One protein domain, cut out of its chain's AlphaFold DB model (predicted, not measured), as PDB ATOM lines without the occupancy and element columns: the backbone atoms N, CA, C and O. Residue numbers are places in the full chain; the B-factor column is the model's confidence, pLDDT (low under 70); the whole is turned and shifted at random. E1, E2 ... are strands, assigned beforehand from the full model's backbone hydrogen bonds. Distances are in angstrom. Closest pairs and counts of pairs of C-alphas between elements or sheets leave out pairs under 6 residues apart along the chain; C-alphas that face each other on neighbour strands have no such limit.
ATOM      1  N   ARG A  64     -17.596  22.892  19.652       90.12
ATOM      2  CA  ARG A  64     -18.328  24.168  19.714       90.12
ATOM      3  C   ARG A  64     -18.027  25.007  20.963       90.12
ATOM      4  O   ARG A  64     -17.952  26.224  20.864       90.12
ATOM      5  N   PHE A  65     -17.878  24.375  22.126       94.06
ATOM      6  CA  PHE A  65     -17.693  25.088  23.397       94.06
ATOM      7  C   PHE A  65     -16.238  25.093  23.870       94.06
ATOM      8  O   PHE A  65     -15.976  25.379  25.038       94.06
ATOM      9  N   LEU A  66     -15.304  24.740  22.983       95.88
ATOM     10  CA  LEU A  66     -13.876  24.683  23.241       95.88
ATOM     11  C   LEU A  66     -13.162  25.799  22.476       95.88
ATOM     12  O   LEU A  66     -13.141  25.823  21.250       95.88
ATOM     13  N   THR A  67     -12.480  26.664  23.214       97.00
ATOM     14  CA  THR A  67     -11.554  27.645  22.650       97.00
ATOM     15  C   THR A  67     -10.137  27.250  23.023       97.00
ATOM     16  O   THR A  67      -9.823  27.111  24.202       97.00
ATOM     17  N   VAL A  68      -9.265  27.107  22.030       97.50
ATOM     18  CA  VAL A  68      -7.824  26.895  22.221       97.50
ATOM     19  C   VAL A  68      -7.047  28.118  21.749       97.50
ATOM     20  O   VAL A  68      -7.493  28.850  20.856       97.50
ATOM     21  N   GLY A  69      -5.880  28.358  22.337       97.38
ATOM     22  CA  GLY A  69      -5.044  29.467  21.909       97.38
ATOM     23  C   GLY A  69      -3.713  29.589  22.632       97.38
ATOM     24  O   GLY A  69      -3.338  28.777  23.480       97.38
ATOM     25  N   GLN A  70      -3.014  30.647  22.241       97.50
ATOM     26  CA  GLN A  70      -1.809  31.185  22.857       97.50
ATOM     27  C   GLN A  70      -1.951  32.705  22.925       97.50
ATOM     28  O   GLN A  70      -2.747  33.287  22.180       97.50
ATOM     29  N   GLY A  71      -1.189  33.355  23.804       97.19
ATOM     30  CA  GLY A  71      -1.231  34.805  23.930       97.19
ATOM     31  C   GLY A  71      -2.556  35.345  24.483       97.19
ATOM     32  O   GLY A  71      -3.390  34.618  25.036       97.19
ATOM     33  N   THR A  72      -2.745  36.655  24.324       98.06
ATOM     34  CA  THR A  72      -3.959  37.363  24.751       98.06
ATOM     35  C   THR A  72      -5.074  37.211  23.720       98.06
ATOM     36  O   THR A  72      -4.863  37.455  22.533       98.06
ATOM     37  N   ARG A  73      -6.281  36.850  24.168       98.38
ATOM     38  CA  ARG A  73      -7.460  36.689  23.308       98.38
ATOM     39  C   ARG A  73      -8.744  37.025  24.058       98.38
ATOM     40  O   ARG A  73      -8.910  36.636  25.208       98.38
ATOM     41  N   GLU A  74      -9.669  37.696  23.386       98.06
ATOM     42  CA  GLU A  74     -11.038  37.908  23.866       98.06
ATOM     43  C   GLU A  74     -12.007  37.113  22.984       98.06
ATOM     44  O   GLU A  74     -11.824  37.051  21.766       98.06
ATOM     45  N   PHE A  75     -13.018  36.480  23.578       97.75
ATOM     46  CA  PHE A  75     -14.056  35.775  22.823       97.75
ATOM     47  C   PHE A  75     -15.418  35.818  23.521       97.75
ATOM     48  O   PHE A  75     -15.504  35.932  24.746       97.75
ATOM     49  N   VAL A  76     -16.479  35.737  22.713       97.38
ATOM     50  CA  VAL A  76     -17.872  35.656  23.176       97.38
ATOM     51  C   VAL A  76     -18.091  34.312  23.859       97.38
ATOM     52  O   VAL A  76     -17.661  33.275  23.356       97.38
ATOM     53  N   ILE A  77     -18.782  34.318  24.994       97.12
ATOM     54  CA  ILE A  77     -19.165  33.091  25.689       97.12
ATOM     55  C   ILE A  77     -20.363  32.472  24.965       97.12
ATOM     56  O   ILE A  77     -21.487  32.957  25.090       97.12
ATOM     57  N   ASP A  78     -20.135  31.361  24.267       95.56
ATOM     58  CA  ASP A  78     -21.214  30.477  23.824       95.56
ATOM     59  C   ASP A  78     -21.620  29.576  25.000       95.56
ATOM     60  O   ASP A  78     -20.806  28.808  25.520       95.56
ATOM     61  N   ARG A  79     -22.853  29.722  25.493       95.38
ATOM     62  CA  ARG A  79     -23.339  28.958  26.652       95.38
ATOM     63  C   ARG A  79     -24.089  27.717  26.181       95.38
ATOM     64  O   ARG A  79     -25.008  27.859  25.377       95.38
ATOM     65  N   PRO A  80     -23.801  26.534  26.753       95.44
ATOM     66  CA  PRO A  80     -24.579  25.328  26.472       95.44
ATOM     67  C   PRO A  80     -26.067  25.508  26.793       95.44
ATOM     68  O   PRO A  80     -26.927  25.021  26.068       95.44
ATOM     69  N   GLU A  81     -26.360  26.262  27.855       94.25
ATOM     70  CA  GLU A  81     -27.710  26.644  28.255       94.25
ATOM     71  C   GLU A  81     -27.792  28.178  28.381       94.25
ATOM     72  O   GLU A  81     -27.295  28.749  29.361       94.25
ATOM     73  N   PRO A  82     -28.386  28.882  27.398       94.56
ATOM     74  CA  PRO A  82     -28.518  30.335  27.436       94.56
ATOM     75  C   PRO A  82     -29.188  30.838  28.725       94.56
ATOM     76  O   PRO A  82     -30.170  30.271  29.201       94.56
ATOM     77  N   GLY A  83     -28.637  31.902  29.319       93.94
ATOM     78  CA  GLY A  83     -29.144  32.499  30.564       93.94
ATOM     79  C   GLY A  83     -28.921  31.667  31.836       93.94
ATOM     80  O   GLY A  83     -29.285  32.109  32.927       93.94
ATOM     81  N   ARG A  84     -28.312  30.478  31.739       94.75
ATOM     82  CA  ARG A  84     -27.981  29.636  32.894       94.75
ATOM     83  C   ARG A  84     -26.512  29.795  33.305       94.75
ATOM     84  O   ARG A  84     -25.657  30.150  32.482       94.75
ATOM     85  N   PRO A  85     -26.189  29.531  34.585       95.62
ATOM     86  CA  PRO A  85     -24.809  29.334  34.995       95.62
ATOM     87  C   PRO A  85     -24.170  28.174  34.233       95.62
ATOM     88  O   PRO A  85     -24.852  27.237  33.818       95.62
ATOM     89  N   ALA A  86     -22.855  28.230  34.099       96.31
ATOM     90  CA  ALA A  86     -22.066  27.204  33.438       96.31
ATOM     91  C   ALA A  86     -20.803  26.909  34.253       96.31
ATOM     92  O   ALA A  86     -20.492  27.604  35.226       96.31
ATOM     93  N   LEU A  87     -20.071  25.881  33.845       96.56
ATOM     94  CA  LEU A  87     -18.700  25.664  34.278       96.56
ATOM     95  C   LEU A  87     -17.746  26.147  33.198       96.56
ATOM     96  O   LEU A  87     -18.023  26.021  32.007       96.56
ATOM     97  N   VAL A  88     -16.604  26.660  33.632       97.44
ATOM     98  CA  VAL A  88     -15.468  26.972  32.772       97.44
ATOM     99  C   VAL A  88     -14.337  26.057  33.193       97.44
ATOM    100  O   VAL A  88     -13.795  26.204  34.287       97.44
ATOM    101  N   GLU A  89     -14.012  25.102  32.336       96.81
ATOM    102  CA  GLU A  89     -12.842  24.251  32.482       96.81
ATOM    103  C   GLU A  89     -11.670  24.912  31.760       96.81
ATOM    104  O   GLU A  89     -11.770  25.261  30.583       96.81
ATOM    105  N   VAL A  90     -10.580  25.133  32.483       97.38
ATOM    106  CA  VAL A  90      -9.390  25.823  32.001       97.38
ATOM    107  C   VAL A  90      -8.216  24.871  32.105       97.38
ATOM    108  O   VAL A  90      -7.865  24.444  33.204       97.38
ATOM    109  N   THR A  91      -7.582  24.593  30.973       96.81
ATOM    110  CA  THR A  91      -6.334  23.832  30.908       96.81
ATOM    111  C   THR A  91      -5.245  24.740  30.387       96.81
ATOM    112  O   THR A  91      -5.437  25.461  29.408       96.81
ATOM    113  N   THR A  92      -4.084  24.710  31.022       96.81
ATOM    114  CA  THR A  92      -2.951  25.532  30.606       96.81
ATOM    115  C   THR A  92      -1.652  24.749  30.662       96.81
ATOM    116  O   THR A  92      -1.477  23.905  31.539       96.81
ATOM    117  N   THR A  93      -0.749  25.067  29.738       97.00
ATOM    118  CA  THR A  93       0.592  24.485  29.647       97.00
ATOM    119  C   THR A  93       1.614  25.597  29.399       97.00
ATOM    120  O   THR A  93       1.450  26.392  28.467       97.00
ATOM    121  N   GLY A  94       2.647  25.668  30.235       94.50
ATOM    122  CA  GLY A  94       3.720  26.661  30.251       94.50
ATOM    123  C   GLY A  94       4.044  27.152  31.670       94.50
ATOM    124  O   GLY A  94       3.374  26.815  32.644       94.50
ATOM    125  N   SER A  95       5.071  27.991  31.791       92.25
ATOM    126  CA  SER A  95       5.543  28.552  33.074       92.25
ATOM    127  C   SER A  95       5.355  30.071  33.194       92.25
ATOM    128  O   SER A  95       5.795  30.692  34.162       92.25
ATOM    129  N   SER A  96       4.706  30.687  32.207       94.75
ATOM    130  CA  SER A  96       4.434  32.123  32.151       94.75
ATOM    131  C   SER A  96       3.066  32.487  32.733       94.75
ATOM    132  O   SER A  96       2.224  31.621  33.001       94.75
ATOM    133  N   ALA A  97       2.843  33.782  32.964       95.56
ATOM    134  CA  ALA A  97       1.626  34.270  33.596       95.56
ATOM    135  C   ALA A  97       0.397  34.011  32.711       95.56
ATOM    136  O   ALA A  97       0.372  34.334  31.524       95.56
ATOM    137  N   PHE A  98      -0.658  33.477  33.320       97.44
ATOM    138  CA  PHE A  98      -1.934  33.231  32.667       97.44
ATOM    139  C   PHE A  98      -3.079  33.778  33.516       97.44
ATOM    140  O   PHE A  98      -3.131  33.560  34.729       97.44
ATOM    141  N   MET A  99      -4.025  34.465  32.880       98.00
ATOM    142  CA  MET A  99      -5.193  35.033  33.543       98.00
ATOM    143  C   MET A  99      -6.424  34.989  32.643       98.00
ATOM    144  O   MET A  99      -6.364  35.366  31.477       98.00
ATOM    145  N   VAL A 100      -7.566  34.615  33.215       98.19
ATOM    146  CA  VAL A 100      -8.880  34.710  32.566       98.19
ATOM    147  C   VAL A 100      -9.729  35.695  33.348       98.19
ATOM    148  O   VAL A 100      -9.869  35.567  34.567       98.19
ATOM    149  N   LYS A 101     -10.311  36.671  32.655       98.38
ATOM    150  CA  LYS A 101     -11.237  37.647  33.230       98.38
ATOM    151  C   LYS A 101     -12.619  37.510  32.615       98.38
ATOM    152  O   LYS A 101     -12.750  37.317  31.408       98.38
ATOM    153  N   GLU A 102     -13.631  37.663  33.456       98.12
ATOM    154  CA  GLU A 102     -15.018  37.799  33.021       98.12
ATOM    155  C   GLU A 102     -15.263  39.238  32.545       98.12
ATOM    156  O   GLU A 102     -14.884  40.196  33.228       98.12
ATOM    157  N   VAL A 103     -15.906  39.397  31.388       98.44
ATOM    158  CA  VAL A 103     -16.246  40.708  30.825       98.44
ATOM    159  C   VAL A 103     -17.737  40.751  30.491       98.44
ATOM    160  O   VAL A 103     -18.267  39.887  29.785       98.44
ATOM    161  N   VAL A 104     -18.417  41.776  30.999       98.00
ATOM    162  CA  VAL A 104     -19.791  42.128  30.632       98.00
ATOM    163  C   VAL A 104     -19.711  43.216  29.572       98.00
ATOM    164  O   VAL A 104     -19.149  44.284  29.807       98.00
ATOM    165  N   ARG A 105     -20.264  42.943  28.395       97.12
ATOM    166  CA  ARG A 105     -20.316  43.862  27.267       97.12
ATOM    167  C   ARG A 105     -21.746  43.885  26.754       97.12
ATOM    168  O   ARG A 105     -22.289  42.880  26.308       97.12
ATOM    169  N   THR A 106     -22.338  45.058  26.844       94.94
ATOM    170  CA  THR A 106     -23.672  45.399  26.351       94.94
ATOM    171  C   THR A 106     -23.537  46.604  25.422       94.94
ATOM    172  O   THR A 106     -22.436  47.143  25.288       94.94
ATOM    173  N   ALA A 107     -24.629  47.037  24.789       95.69
ATOM    174  CA  ALA A 107     -24.619  48.251  23.970       95.69
ATOM    175  C   ALA A 107     -24.142  49.482  24.766       95.69
ATOM    176  O   ALA A 107     -23.380  50.293  24.247       95.69
ATOM    177  N   ASP A 108     -24.512  49.556  26.047       96.62
ATOM    178  CA  ASP A 108     -24.322  50.755  26.870       96.62
ATOM    179  C   ASP A 108     -23.163  50.640  27.871       96.62
ATOM    180  O   ASP A 108     -22.789  51.615  28.524       96.62
ATOM    181  N   ARG A 109     -22.596  49.439  28.049       95.31
ATOM    182  CA  ARG A 109     -21.620  49.176  29.116       95.31
ATOM    183  C   ARG A 109     -20.598  48.122  28.732       95.31
ATOM    184  O   ARG A 109     -20.963  47.023  28.315       95.31
ATOM    185  N   VAL A 110     -19.331  48.426  29.009       97.56
ATOM    186  CA  VAL A 110     -18.229  47.458  29.048       97.56
ATOM    187  C   VAL A 110     -17.638  47.458  30.452       97.56
ATOM    188  O   VAL A 110     -17.114  48.467  30.916       97.56
ATOM    189  N   GLU A 111     -17.724  46.327  31.139       97.69
ATOM    190  CA  GLU A 111     -17.188  46.143  32.482       97.69
ATOM    191  C   GLU A 111     -16.342  44.872  32.526       97.69
ATOM    192  O   GLU A 111     -16.808  43.779  32.208       97.69
ATOM    193  N   THR A 112     -15.087  45.010  32.953       97.38
ATOM    194  CA  THR A 112     -14.276  43.855  33.347       97.38
ATOM    195  C   THR A 112     -14.554  43.562  34.813       97.38
ATOM    196  O   THR A 112     -14.344  44.430  35.659       97.38
ATOM    197  N   LEU A 113     -15.012  42.349  35.108       94.31
ATOM    198  CA  LEU A 113     -15.265  41.903  36.473       94.31
ATOM    199  C   LEU A 113     -13.943  41.456  37.136       94.31
ATOM    200  O   LEU A 113     -12.887  42.073  36.977       94.31
ATOM    201  N   GLY A 114     -13.992  40.380  37.921       92.12
ATOM    202  CA  GLY A 114     -12.828  39.801  38.578       92.12
ATOM    203  C   GLY A 114     -12.037  38.836  37.695       92.12
ATOM    204  O   GLY A 114     -12.435  38.468  36.588       92.12
ATOM    205  N   ASN A 115     -10.909  38.382  38.240       95.19
ATOM    206  CA  ASN A 115     -10.172  37.258  37.679       95.19
ATOM    207  C   ASN A 115     -10.953  35.973  37.977       95.19
ATOM    208  O   ASN A 115     -11.172  35.639  39.146       95.19
ATOM    209  N   LEU A 116     -11.343  35.263  36.922       95.44
ATOM    210  CA  LEU A 116     -11.920  33.929  37.010       95.44
ATOM    211  C   LEU A 116     -10.819  32.934  37.396       95.44
ATOM    212  O   LEU A 116     -10.870  32.334  38.469       95.44
ATOM    213  N   ALA A 117      -9.765  32.882  36.575       96.19
ATOM    214  CA  ALA A 117      -8.587  32.039  36.755       96.19
ATOM    215  C   ALA A 117      -7.301  32.880  36.700       96.19
ATOM    216  O   ALA A 117      -7.234  33.878  35.978       96.19
ATOM    217  N   SER A 118      -6.283  32.483  37.465       95.56
ATOM    218  CA  SER A 118      -4.944  33.080  37.426       95.56
ATOM    219  C   SER A 118      -3.921  32.055  37.903       95.56
ATOM    220  O   SER A 118      -4.044  31.576  39.026       95.56
ATOM    221  N   THR A 119      -2.913  31.751  37.088       94.31
ATOM    222  CA  THR A 119      -1.856  30.787  37.430       94.31
ATOM    223  C   THR A 119      -0.537  31.131  36.729       94.31
ATOM    224  O   THR A 119      -0.519  31.923  35.785       94.31
ATOM    225  N   TYR A 120       0.557  30.544  37.214       93.06
ATOM    226  CA  TYR A 120       1.897  30.603  36.621       93.06
ATOM    227  C   TYR A 120       2.403  29.224  36.170       93.06
ATOM    228  O   TYR A 120       3.390  29.138  35.456       93.06
ATOM    229  N   GLU A 121       1.725  28.138  36.535       93.38
ATOM    230  CA  GLU A 121       2.184  26.762  36.300       93.38
ATOM    231  C   GLU A 121       1.106  25.972  35.563       93.38
ATOM    232  O   GLU A 121      -0.047  26.408  35.515       93.38
ATOM    233  N   ASP A 122       1.441  24.812  35.015       93.62
ATOM    234  CA  ASP A 122       0.482  23.913  34.369       93.62
ATOM    235  C   ASP A 122      -0.660  23.562  35.316       93.62
ATOM    236  O   ASP A 122      -0.442  23.067  36.419       93.62
ATOM    237  N   HIS A 123      -1.884  23.854  34.896       90.94
ATOM    238  CA  HIS A 123      -3.069  23.665  35.724       90.94
ATOM    239  C   HIS A 123      -4.248  23.223  34.867       90.94
ATOM    240  O   HIS A 123      -4.410  23.658  33.722       90.94
ATOM    241  N   HIS A 124      -5.090  22.401  35.484       94.44
ATOM    242  CA  HIS A 124      -6.428  22.048  35.036       94.44
ATOM    243  C   HIS A 124      -7.399  22.454  36.139       94.44
ATOM    244  O   HIS A 124      -7.297  21.943  37.247       94.44
ATOM    245  N   GLU A 125      -8.283  23.411  35.884       94.75
ATOM    246  CA  GLU A 125      -9.194  23.955  36.896       94.75
ATOM    247  C   GLU A 125     -10.608  24.106  36.353       94.75
ATOM    248  O   GLU A 125     -10.809  24.438  35.184       94.75
ATOM    249  N   ARG A 126     -11.597  23.966  37.235       95.94
ATOM    250  CA  ARG A 126     -12.998  24.268  36.950       95.94
ATOM    251  C   ARG A 126     -13.476  25.447  37.776       95.94
ATOM    252  O   ARG A 126     -13.280  25.529  38.990       95.94
ATOM    253  N   HIS A 127     -14.144  26.368  37.097       96.25
ATOM    254  CA  HIS A 127     -14.654  27.603  37.672       96.25
ATOM    255  C   HIS A 127     -16.154  27.722  37.443       96.25
ATOM    256  O   HIS A 127     -16.670  27.360  36.388       96.25
ATOM    257  N   TYR A 128     -16.857  28.265  38.433       95.94
ATOM    258  CA  TYR A 128     -18.268  28.599  38.296       95.94
ATOM    259  C   TYR A 128     -18.405  29.901  37.505       95.94
ATOM    260  O   TYR A 128     -17.898  30.937  37.936       95.94
ATOM    261  N   LEU A 129     -19.118  29.850  36.382       95.94
ATOM    262  CA  LEU A 129     -19.402  31.004  35.537       95.94
ATOM    263  C   LEU A 129     -20.840  31.463  35.766       95.94
ATOM    264  O   LEU A 129     -21.799  30.777  35.395       95.94
ATOM    265  N   THR A 130     -20.999  32.654  36.347       95.44
ATOM    266  CA  THR A 130     -22.323  33.283  36.482       95.44
ATOM    267  C   THR A 130     -22.978  33.537  35.122       95.44
ATOM    268  O   THR A 130     -22.265  33.549  34.126       95.44
ATOM    269  N   PRO A 131     -24.303  33.755  35.046       95.44
ATOM    270  CA  PRO A 131     -24.986  34.082  33.789       95.44
ATOM    271  C   PRO A 131     -24.552  35.414  33.155       95.44
ATOM    272  O   PRO A 131     -24.577  35.526  31.935       95.44
ATOM    273  N   ASP A 132     -24.141  36.390  33.971       95.69
ATOM    274  CA  ASP A 132     -23.972  37.791  33.552       95.69
ATOM    275  C   ASP A 132     -22.829  38.058  32.549       95.69
ATOM    276  O   ASP A 132     -23.028  38.853  31.630       95.69
ATOM    277  N   PRO A 133     -21.629  37.448  32.669       97.56
ATOM    278  CA  PRO A 133     -20.549  37.673  31.716       97.56
ATOM    279  C   PRO A 133     -20.920  37.217  30.306       97.56
ATOM    280  O   PRO A 133     -21.437  36.113  30.102       97.56
ATOM    281  N   THR A 134     -20.569  38.060  29.339       97.69
ATOM    282  CA  THR A 134     -20.813  37.870  27.901       97.69
ATOM    283  C   THR A 134     -19.540  37.502  27.134       97.69
ATOM    284  O   THR A 134     -19.620  36.867  26.087       97.69
ATOM    285  N   TYR A 135     -18.365  37.875  27.656       98.31
ATOM    286  CA  TYR A 135     -17.054  37.594  27.064       98.31
ATOM    287  C   TYR A 135     -16.085  37.050  28.118       98.31
ATOM    288  O   TYR A 135     -16.202  37.349  29.312       98.31
ATOM    289  N   LEU A 136     -15.088  36.296  27.653       98.44
ATOM    290  CA  LEU A 136     -13.878  35.992  28.412       98.44
ATOM    291  C   LEU A 136     -12.689  36.701  27.772       98.44
ATOM    292  O   LEU A 136     -12.470  36.590  26.566       98.44
ATOM    293  N   LEU A 137     -11.908  37.397  28.598       98.50
ATOM    294  CA  LEU A 137     -10.615  37.956  28.220       98.50
ATOM    295  C   LEU A 137      -9.508  37.092  28.822       98.50
ATOM    296  O   LEU A 137      -9.286  37.103  30.035       98.50
ATOM    297  N   VAL A 138      -8.800  36.374  27.962       98.38
ATOM    298  CA  VAL A 138      -7.593  35.627  28.300       98.38
ATOM    299  C   VAL A 138      -6.393  36.539  28.108       98.38
ATOM    300  O   VAL A 138      -6.215  37.112  27.036       98.38
ATOM    301  N   LYS A 139      -5.562  36.667  29.137       98.25
ATOM    302  CA  LYS A 139      -4.243  37.297  29.072       98.25
ATOM    303  C   LYS A 139      -3.200  36.230  29.349       98.25
ATOM    304  O   LYS A 139      -3.190  35.651  30.433       98.25
ATOM    305  N   ALA A 140      -2.354  35.982  28.367       97.56
ATOM    306  CA  ALA A 140      -1.265  35.031  28.462       97.56
ATOM    307  C   ALA A 140      -0.103  35.505  27.590       97.56
ATOM    308  O   ALA A 140      -0.320  36.263  26.636       97.56
ATOM    309  N   ASP A 141       1.097  35.034  27.903       96.62
ATOM    310  CA  ASP A 141       2.263  35.190  27.039       96.62
ATOM    311  C   ASP A 141       2.174  34.231  25.833       96.62
ATOM    312  O   ASP A 141       1.361  33.301  25.802       96.62
ATOM    313  N   LEU A 142       2.965  34.484  24.785       94.25
ATOM    314  CA  LEU A 142       2.903  33.710  23.533       94.25
ATOM    315  C   LEU A 142       3.391  32.259  23.691       94.25
ATOM    316  O   LEU A 142       2.983  31.384  22.928       94.25
ATOM    317  N   ASP A 143       4.241  31.991  24.680       93.44
ATOM    318  CA  ASP A 143       4.746  30.655  25.009       93.44
ATOM    319  C   ASP A 143       3.729  29.805  25.794       93.44
ATOM    320  O   ASP A 143       3.842  28.577  25.835       93.44
ATOM    321  N   ARG A 144       2.689  30.436  26.353       95.25
ATOM    322  CA  ARG A 144       1.625  29.777  27.110       95.25
ATOM    323  C   ARG A 144       0.552  29.225  26.184       95.25
ATOM    324  O   ARG A 144      -0.166  29.985  25.530       95.25
ATOM    325  N   ARG A 145       0.361  27.905  26.189       97.69
ATOM    326  CA  ARG A 145      -0.797  27.268  25.547       97.69
ATOM    327  C   ARG A 145      -1.935  27.145  26.539       97.69
ATOM    328  O   ARG A 145      -1.722  26.859  27.719       97.69
ATOM    329  N   TRP A 146      -3.149  27.331  26.052       98.06
ATOM    330  CA  TRP A 146      -4.333  27.209  26.878       98.06
ATOM    331  C   TRP A 146      -5.516  26.665  26.088       98.06
ATOM    332  O   TRP A 146      -5.629  26.839  24.871       98.06
ATOM    333  N   SER A 147      -6.418  26.013  26.811       97.62
ATOM    334  CA  SER A 147      -7.750  25.677  26.344       97.62
ATOM    335  C   SER A 147      -8.782  26.055  27.400       97.62
ATOM    336  O   SER A 147      -8.542  25.959  28.604       97.62
ATOM    337  N   ILE A 148      -9.924  26.545  26.937       97.81
ATOM    338  CA  ILE A 148     -11.068  26.903  27.765       97.81
ATOM    339  C   ILE A 148     -12.278  26.185  27.197       97.81
ATOM    340  O   ILE A 148     -12.600  26.355  26.022       97.81
ATOM    341  N   ARG A 149     -12.956  25.403  28.034       97.31
ATOM    342  CA  ARG A 149     -14.184  24.705  27.677       97.31
ATOM    343  C   ARG A 149     -15.337  25.176  28.552       97.31
ATOM    344  O   ARG A 149     -15.220  25.187  29.774       97.31
ATOM    345  N   ILE A 150     -16.456  25.538  27.930       97.06
ATOM    346  CA  ILE A 150     -17.693  25.882  28.641       97.06
ATOM    347  C   ILE A 150     -18.571  24.634  28.735       97.06
ATOM    348  O   ILE A 150     -18.928  24.047  27.716       97.06
ATOM    349  N   LEU A 151     -18.929  24.227  29.952       95.88
ATOM    350  CA  LEU A 151     -19.743  23.036  30.206       95.88
ATOM    351  C   LEU A 151     -21.071  23.413  30.881       95.88
ATOM    352  O   LEU A 151     -21.123  24.396  31.630       95.88
ATOM    353  N   PRO A 152     -22.146  22.630  30.681       95.19
ATOM    354  CA  PRO A 152     -23.359  22.752  31.481       95.19
ATOM    355  C   PRO A 152     -23.053  22.624  32.978       95.19
ATOM    356  O   PRO A 152     -22.235  21.796  33.384       95.19
ATOM    357  N   ILE A 153     -23.756  23.387  33.820       94.12
ATOM    358  CA  ILE A 153     -23.562  23.327  35.279       94.12
ATOM    359  C   ILE A 153     -23.862  21.940  35.867       94.12
ATOM    360  O   ILE A 153     -23.275  21.563  36.876       94.12
ATOM    361  N   GLY A 154     -24.719  21.152  35.208       92.44
ATOM    362  CA  GLY A 154     -25.019  19.770  35.592       92.44
ATOM    363  C   GLY A 154     -23.826  18.809  35.501       92.44
ATOM    364  O   GLY A 154     -23.896  17.723  36.059       92.44
ATOM    365  N   GLN A 155     -22.723  19.200  34.852       93.50
ATOM    366  CA  GLN A 155     -21.480  18.416  34.842       93.50
ATOM    367  C   GLN A 155     -20.591  18.664  36.072       93.50
ATOM    368  O   GLN A 155     -19.508  18.087  36.179       93.50
ATOM    369  N   ALA A 156     -21.019  19.523  37.005       93.56
ATOM    370  CA  ALA A 156     -20.313  19.727  38.264       93.56
ATOM    371  C   ALA A 156     -20.320  18.424  39.065       93.56
ATOM    372  O   ALA A 156     -21.373  17.803  39.241       93.56
ATOM    373  N   ARG A 157     -19.152  18.025  39.580       92.75
ATOM    374  CA  ARG A 157     -19.031  16.802  40.378       92.75
ATOM    375  C   ARG A 157     -19.933  16.914  41.604       92.75
ATOM    376  O   ARG A 157     -19.945  17.940  42.274       92.75
ATOM    377  N   ARG A 158     -20.679  15.859  41.924       92.88
ATOM    378  CA  ARG A 158     -21.511  15.847  43.130       92.88
ATOM    379  C   ARG A 158     -20.642  16.011  44.378       92.88
ATOM    380  O   ARG A 158     -19.591  15.388  44.499       92.88
ATOM    381  N   LEU A 159     -21.096  16.849  45.303       91.25
ATOM    382  CA  LEU A 159     -20.509  16.985  46.626       91.25
ATOM    383  C   LEU A 159     -20.741  15.686  47.401       91.25
ATOM    384  O   LEU A 159     -21.875  15.335  47.729       91.25
ATOM    385  N   GLU A 160     -19.645  14.997  47.680       88.38
ATOM    386  CA  GLU A 160     -19.594  13.778  48.479       88.38
ATOM    387  C   GLU A 160     -19.086  14.098  49.892       88.38
ATOM    388  O   GLU A 160     -18.655  15.217  50.177       88.38
ATOM    389  N   THR A 161     -19.139  13.116  50.795       82.81
ATOM    390  CA  THR A 161     -18.568  13.250  52.147       82.81
ATOM    391  C   THR A 161     -17.070  13.538  52.095       82.81
ATOM    392  O   THR A 161     -16.556  14.296  52.914       82.81
ATOM    393  N   GLU A 162     -16.383  12.963  51.109       83.06
ATOM    394  CA  GLU A 162     -14.962  13.157  50.871       83.06
ATOM    395  C   GLU A 162     -14.740  13.478  49.397       83.06
ATOM    396  O   GLU A 162     -15.241  12.797  48.504       83.06
ATOM    397  N   CYS A 163     -13.971  14.528  49.137       83.00
ATOM    398  CA  CYS A 163     -13.559  14.891  47.792       83.00
ATOM    399  C   CYS A 163     -12.040  14.999  47.767       83.00
ATOM    400  O   CYS A 163     -11.439  15.700  48.580       83.00
ATOM    401  N   VAL A 164     -11.432  14.320  46.802       83.31
ATOM    402  CA  VAL A 164     -10.010  14.453  46.490       83.31
ATOM    403  C   VAL A 164      -9.899  15.148  45.140       83.31
ATOM    404  O   VAL A 164     -10.637  14.823  44.206       83.31
ATOM    405  N   GLY A 165      -8.996  16.120  45.066       82.44
ATOM    406  CA  GLY A 165      -8.705  16.911  43.879       82.44
ATOM    407  C   GLY A 165      -7.396  17.670  44.070       82.44
ATOM    408  O   GLY A 165      -6.951  17.878  45.199       82.44
ATOM    409  N   GLN A 166      -6.763  18.046  42.964       78.88
ATOM    410  CA  GLN A 166      -5.472  18.745  42.973       78.88
ATOM    411  C   GLN A 166      -5.612  20.246  42.714       78.88
ATOM    412  O   GLN A 166      -4.688  21.011  42.966       78.88
ATOM    413  N   SER A 167      -6.772  20.667  42.228       85.81
ATOM    414  CA  SER A 167      -6.990  21.993  41.685       85.81
ATOM    415  C   SER A 167      -8.374  22.516  42.056       85.81
ATOM    416  O   SER A 167      -9.135  21.890  42.803       85.81
ATOM    417  N   ARG A 168      -8.695  23.718  41.576       90.81
ATOM    418  CA  ARG A 168     -10.005  24.313  41.799       90.81
ATOM    419  C   ARG A 168     -11.086  23.488  41.104       90.81
ATOM    420  O   ARG A 168     -10.996  23.228  39.910       90.81
ATOM    421  N   GLU A 169     -12.121  23.141  41.856       92.88
ATOM    422  CA  GLU A 169     -13.240  22.324  41.391       92.88
ATOM    423  C   GLU A 169     -14.570  22.974  41.788       92.88
ATOM    424  O   GLU A 169     -14.653  23.710  42.781       92.88
ATOM    425  N   VAL A 170     -15.621  22.695  41.018       94.00
ATOM    426  CA  VAL A 170     -16.992  23.099  41.340       94.00
ATOM    427  C   VAL A 170     -17.795  21.860  41.696       94.00
ATOM    428  O   VAL A 170     -17.976  20.963  40.875       94.00
ATOM    429  N   LEU A 171     -18.311  21.846  42.925       94.06
ATOM    430  CA  LEU A 171     -19.116  20.745  43.434       94.06
ATOM    431  C   LEU A 171     -20.603  21.114  43.454       94.06
ATOM    432  O   LEU A 171     -20.969  22.218  43.865       94.06
ATOM    433  N   SER A 172     -21.461  20.191  43.026       93.62
ATOM    434  CA  SER A 172     -22.918  20.327  43.061       93.62
ATOM    435  C   SER A 172     -23.497  19.715  44.336       93.62
ATOM    436  O   SER A 172     -23.124  18.624  44.756       93.62
ATOM    437  N   TYR A 173     -24.433  20.414  44.973       92.38
ATOM    438  CA  TYR A 173     -25.151  19.916  46.143       92.38
ATOM    439  C   TYR A 173     -26.653  20.021  45.896       92.38
ATOM    440  O   TYR A 173     -27.182  21.115  45.701       92.38
ATOM    441  N   GLU A 174     -27.326  18.873  45.893       89.94
ATOM    442  CA  GLU A 174     -28.753  18.752  45.564       89.94
ATOM    443  C   GLU A 174     -29.648  18.594  46.804       89.94
ATOM    444  O   GLU A 174     -30.861  18.446  46.684       89.94
ATOM    445  N   GLY A 175     -29.063  18.617  48.004       89.50
ATOM    446  CA  GLY A 175     -29.829  18.548  49.244       89.50
ATOM    447  C   GLY A 175     -30.544  19.859  49.584       89.50
ATOM    448  O   GLY A 175     -30.314  20.913  48.984       89.50
ATOM    449  N   GLY A 176     -31.420  19.793  50.588       89.12
ATOM    450  CA  GLY A 176     -32.017  20.982  51.196       89.12
ATOM    451  C   GLY A 176     -30.980  21.848  51.927       89.12
ATOM    452  O   GLY A 176     -29.810  21.489  51.993       89.12
ATOM    453  N   PRO A 177     -31.374  22.997  52.500       86.38
ATOM    454  CA  PRO A 177     -30.458  23.849  53.258       86.38
ATOM    455  C   PRO A 177     -29.651  23.057  54.299       86.38
ATOM    456  O   PRO A 177     -30.228  22.363  55.131       86.38
ATOM    457  N   ALA A 178     -28.323  23.174  54.254       84.88
ATOM    458  CA  ALA A 178     -27.420  22.433  55.127       84.88
ATOM    459  C   ALA A 178     -26.224  23.282  55.566       84.88
ATOM    460  O   ALA A 178     -25.799  24.207  54.869       84.88
ATOM    461  N   LEU A 179     -25.666  22.940  56.727       84.00
ATOM    462  CA  LEU A 179     -24.386  23.463  57.187       84.00
ATOM    463  C   LEU A 179     -23.261  22.622  56.579       84.00
ATOM    464  O   LEU A 179     -23.125  21.445  56.906       84.00
ATOM    465  N   LEU A 180     -22.432  23.230  55.727       82.75
ATOM    466  CA  LEU A 180     -21.237  22.567  55.212       82.75
ATOM    467  C   LEU A 180     -20.036  22.868  56.107       82.75
ATOM    468  O   LEU A 180     -19.638  24.025  56.248       82.75
ATOM    469  N   THR A 181     -19.411  21.820  56.643       82.88
ATOM    470  CA  THR A 181     -18.060  21.926  57.203       82.88
ATOM    471  C   THR A 181     -17.064  21.358  56.211       82.88
ATOM    472  O   THR A 181     -17.144  20.187  55.857       82.88
ATOM    473  N   VAL A 182     -16.102  22.181  55.800       82.94
ATOM    474  CA  VAL A 182     -14.997  21.756  54.940       82.94
ATOM    475  C   VAL A 182     -13.745  21.627  55.790       82.94
ATOM    476  O   VAL A 182     -13.361  22.564  56.488       82.94
ATOM    477  N   GLN A 183     -13.096  20.474  55.704       83.50
ATOM    478  CA  GLN A 183     -11.752  20.270  56.217       83.50
ATOM    479  C   GLN A 183     -10.875  19.823  55.055       83.50
ATOM    480  O   GLN A 183     -11.307  19.023  54.229       83.50
ATOM    481  N   ALA A 184      -9.663  20.360  54.968       81.38
ATOM    482  CA  ALA A 184      -8.770  20.090  53.850       81.38
ATOM    483  C   ALA A 184      -7.379  19.704  54.354       81.38
ATOM    484  O   ALA A 184      -6.787  20.419  55.164       81.38
ATOM    485  N   ARG A 185      -6.845  18.598  53.828       80.75
ATOM    486  CA  ARG A 185      -5.419  18.262  53.888       80.75
ATOM    487  C   ARG A 185      -4.776  18.794  52.618       80.75
ATOM    488  O   ARG A 185      -4.654  18.082  51.631       80.75
ATOM    489  N   ALA A 186      -4.414  20.068  52.638       73.06
ATOM    490  CA  ALA A 186      -3.715  20.698  51.532       73.06
ATOM    491  C   ALA A 186      -2.406  21.313  52.040       73.06
ATOM    492  O   ALA A 186      -2.397  21.922  53.116       73.06
ATOM    493  N   PRO A 187      -1.301  21.200  51.280       70.19
ATOM    494  CA  PRO A 187      -0.072  21.925  51.597       70.19
ATOM    495  C   PRO A 187      -0.268  23.448  51.504       70.19
ATOM    496  O   PRO A 187       0.495  24.210  52.097       70.19
ATOM    497  N   GLN A 188      -1.309  23.889  50.791       68.75
ATOM    498  CA  GLN A 188      -1.601  25.283  50.483       68.75
ATOM    499  C   GLN A 188      -2.951  25.743  51.063       68.75
ATOM    500  O   GLN A 188      -3.718  24.975  51.643       68.75
ATOM    501  N   PHE A 189      -3.235  27.038  50.918       69.81
ATOM    502  CA  PHE A 189      -4.500  27.655  51.314       69.81
ATOM    503  C   PHE A 189      -5.684  27.074  50.523       69.81
ATOM    504  O   PHE A 189      -5.621  26.971  49.303       69.81
ATOM    505  N   CYS A 190      -6.793  26.771  51.207       69.12
ATOM    506  CA  CYS A 190      -8.058  26.415  50.567       69.12
ATOM    507  C   CYS A 190      -9.092  27.539  50.741       69.12
ATOM    508  O   CYS A 190      -9.240  28.130  51.814       69.12
ATOM    509  N   SER A 191      -9.831  27.829  49.671       76.31
ATOM    510  CA  SER A 191     -10.977  28.737  49.692       76.31
ATOM    511  C   SER A 191     -12.194  28.000  49.168       76.31
ATOM    512  O   SER A 191     -12.143  27.421  48.088       76.31
ATOM    513  N   ALA A 192     -13.306  28.107  49.887       79.94
ATOM    514  CA  ALA A 192     -14.609  27.690  49.392       79.94
ATOM    515  C   ALA A 192     -15.441  28.931  49.048       79.94
ATOM    516  O   ALA A 192     -15.364  29.959  49.729       79.94
ATOM    517  N   ALA A 193     -16.217  28.838  47.974       82.56
ATOM    518  CA  ALA A 193     -17.222  29.823  47.614       82.56
ATOM    519  C   ALA A 193     -18.525  29.091  47.302       82.56
ATOM    520  O   ALA A 193     -18.517  28.054  46.646       82.56
ATOM    521  N   PHE A 194     -19.632  29.651  47.778       82.56
ATOM    522  CA  PHE A 194     -20.958  29.069  47.627       82.56
ATOM    523  C   PHE A 194     -21.780  29.892  46.643       82.56
ATOM    524  O   PHE A 194     -21.776  31.125  46.694       82.56
ATOM    525  N   PHE A 195     -22.502  29.202  45.765       81.62
ATOM    526  CA  PHE A 195     -23.385  29.810  44.778       81.62
ATOM    527  C   PHE A 195     -24.771  29.184  44.914       81.62
ATOM    528  O   PHE A 195     -24.936  27.977  44.769       81.62
ATOM    529  N   GLY A 196     -25.765  30.007  45.253       78.56
ATOM    530  CA  GLY A 196     -27.147  29.573  45.432       78.56
ATOM    531  C   GLY A 196     -28.023  29.926  44.233       78.56
ATOM    532  O   GLY A 196     -27.784  30.907  43.530       78.56
ATOM    533  N   ARG A 197     -29.109  29.166  44.053       70.19
ATOM    534  CA  ARG A 197     -30.093  29.358  42.970       70.19
ATOM    535  C   ARG A 197     -30.851  30.698  43.050       70.19
ATOM    536  O   ARG A 197     -31.394  31.143  42.050       70.19
ATOM    537  N   ARG A 198     -30.881  31.347  44.226       67.94
ATOM    538  CA  ARG A 198     -31.556  32.639  44.490       67.94
ATOM    539  C   ARG A 198     -30.599  33.848  44.533       67.94
ATOM    540  O   ARG A 198     -30.860  34.813  45.243       67.94
ATOM    541  N   GLY A 199     -29.494  33.797  43.789       56.69
ATOM    542  CA  GLY A 199     -28.529  34.898  43.674       56.69
ATOM    543  C   GLY A 199     -27.245  34.692  44.484       56.69
ATOM    544  O   GLY A 199     -27.141  33.798  45.330       56.69
ATOM    545  N   ARG A 200     -26.226  35.515  44.192       49.69
ATOM    546  CA  ARG A 200     -24.903  35.448  44.833       49.69
ATOM    547  C   ARG A 200     -25.019  35.774  46.327       49.69
ATOM    548  O   ARG A 200     -25.021  36.935  46.715       49.69
ATOM    549  N   ARG A 201     -25.001  34.751  47.180       52.78
ATOM    550  CA  ARG A 201     -24.484  34.884  48.550       52.78
ATOM    551  C   ARG A 201     -23.096  34.274  48.579       52.78
ATOM    552  O   ARG A 201     -22.934  33.094  48.868       52.78
ATOM    553  N   SER A 202     -22.094  35.077  48.235       46.50
ATOM    554  CA  SER A 202     -20.710  34.653  48.418       46.50
ATOM    555  C   SER A 202     -20.378  34.743  49.903       46.50
ATOM    556  O   SER A 202     -20.101  35.821  50.423       46.50
ATOM    557  N   VAL A 203     -20.418  33.610  50.598       44.41
ATOM    558  CA  VAL A 203     -19.714  33.478  51.873       44.41
ATOM    559  C   VAL A 203     -18.301  33.037  51.526       44.41
ATOM    560  O   VAL A 203     -18.065  31.875  51.201       44.41
ATOM    561  N   ARG A 204     -17.357  33.981  51.532       44.72
ATOM    562  CA  ARG A 204     -15.937  33.657  51.382       44.72
ATOM    563  C   ARG A 204     -15.396  33.259  52.753       44.72
ATOM    564  O   ARG A 204     -14.968  34.105  53.533       44.72
ATOM    565  N   GLY A 205     -15.429  31.962  53.047       41.53
ATOM    566  CA  GLY A 205     -14.748  31.403  54.210       41.53
ATOM    567  C   GLY A 205     -13.250  31.306  53.933       41.53
ATOM    568  O   GLY A 205     -12.833  30.606  53.014       41.53
ATOM    569  N   ARG A 206     -12.422  32.013  54.711       43.12
ATOM    570  CA  ARG A 206     -10.968  31.809  54.696       43.12
ATOM    571  C   ARG A 206     -10.643  30.685  55.676       43.12
ATOM    572  O   ARG A 206     -10.575  30.933  56.878       43.12
ATOM    573  N   LEU A 207     -10.418  29.476  55.171       45.34
ATOM    574  CA  LEU A 207      -9.898  28.386  55.991       45.34
ATOM    575  C   LEU A 207      -8.404  28.612  56.231       45.34
ATOM    576  O   LEU A 207      -7.615  28.783  55.300       45.34
ATOM    577  N   ARG A 208      -8.021  28.690  57.506       39.88
ATOM    578  CA  ARG A 208      -6.618  28.732  57.925       39.88
ATOM    579  C   ARG A 208      -6.180  27.316  58.268       39.88
ATOM    580  O   ARG A 208      -6.958  26.557  58.836       39.88
TER     581      ARG A 208
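Overview. This is residues 64 to 208 of the 227 residues of an uncharacterized protein of Actinomadura sp. 14C53 (UniProt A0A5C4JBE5). Little of the printed part is regular structure: a sandwich of two antiparallel sheets, E1 E8 E3 E6 and E2 E7 E4 E5, with a lobe of loops, residues 153 to 208, beside it. Its strands make a jelly roll, one long hairpin wound over both sheets: E1 with E8, E2 with E7, E3 with E6, E4 with E5. The 145 printed residues, all strand by class, have 56 in eight named strands, E1 to E8 along the chain. The whole is compact, radius of gyration of the C-alphas 15.8 A, spanning 42 by 37 by 26 A.

Arrangement. E1, residues 66 to 70, is antiparallel to E8, residues 145 to 152; N 67 and O 148, 2.8 A apart, are within hydrogen-bond range. E4, residues 98 to 105, and E5, residues 110 to 119, form a hairpin; N 104 and O 111, 2.8 A apart, are within hydrogen-bond range.

Along the chain. E2 is residues 73 to 76, E3 86 to 93, E6 123 to 129, E7 135 to 140. E5, 24.8 A long, bends by 51 degrees at residue 114. C-alpha 66 is at (-13.876, 24.683, 23.241), C-alpha 152 at (-23.359, 22.752, 31.481).

Size, cuts and confidence. The printed part has no cut. Residues 188 to 190 and 198 to 208 have pLDDT under 70.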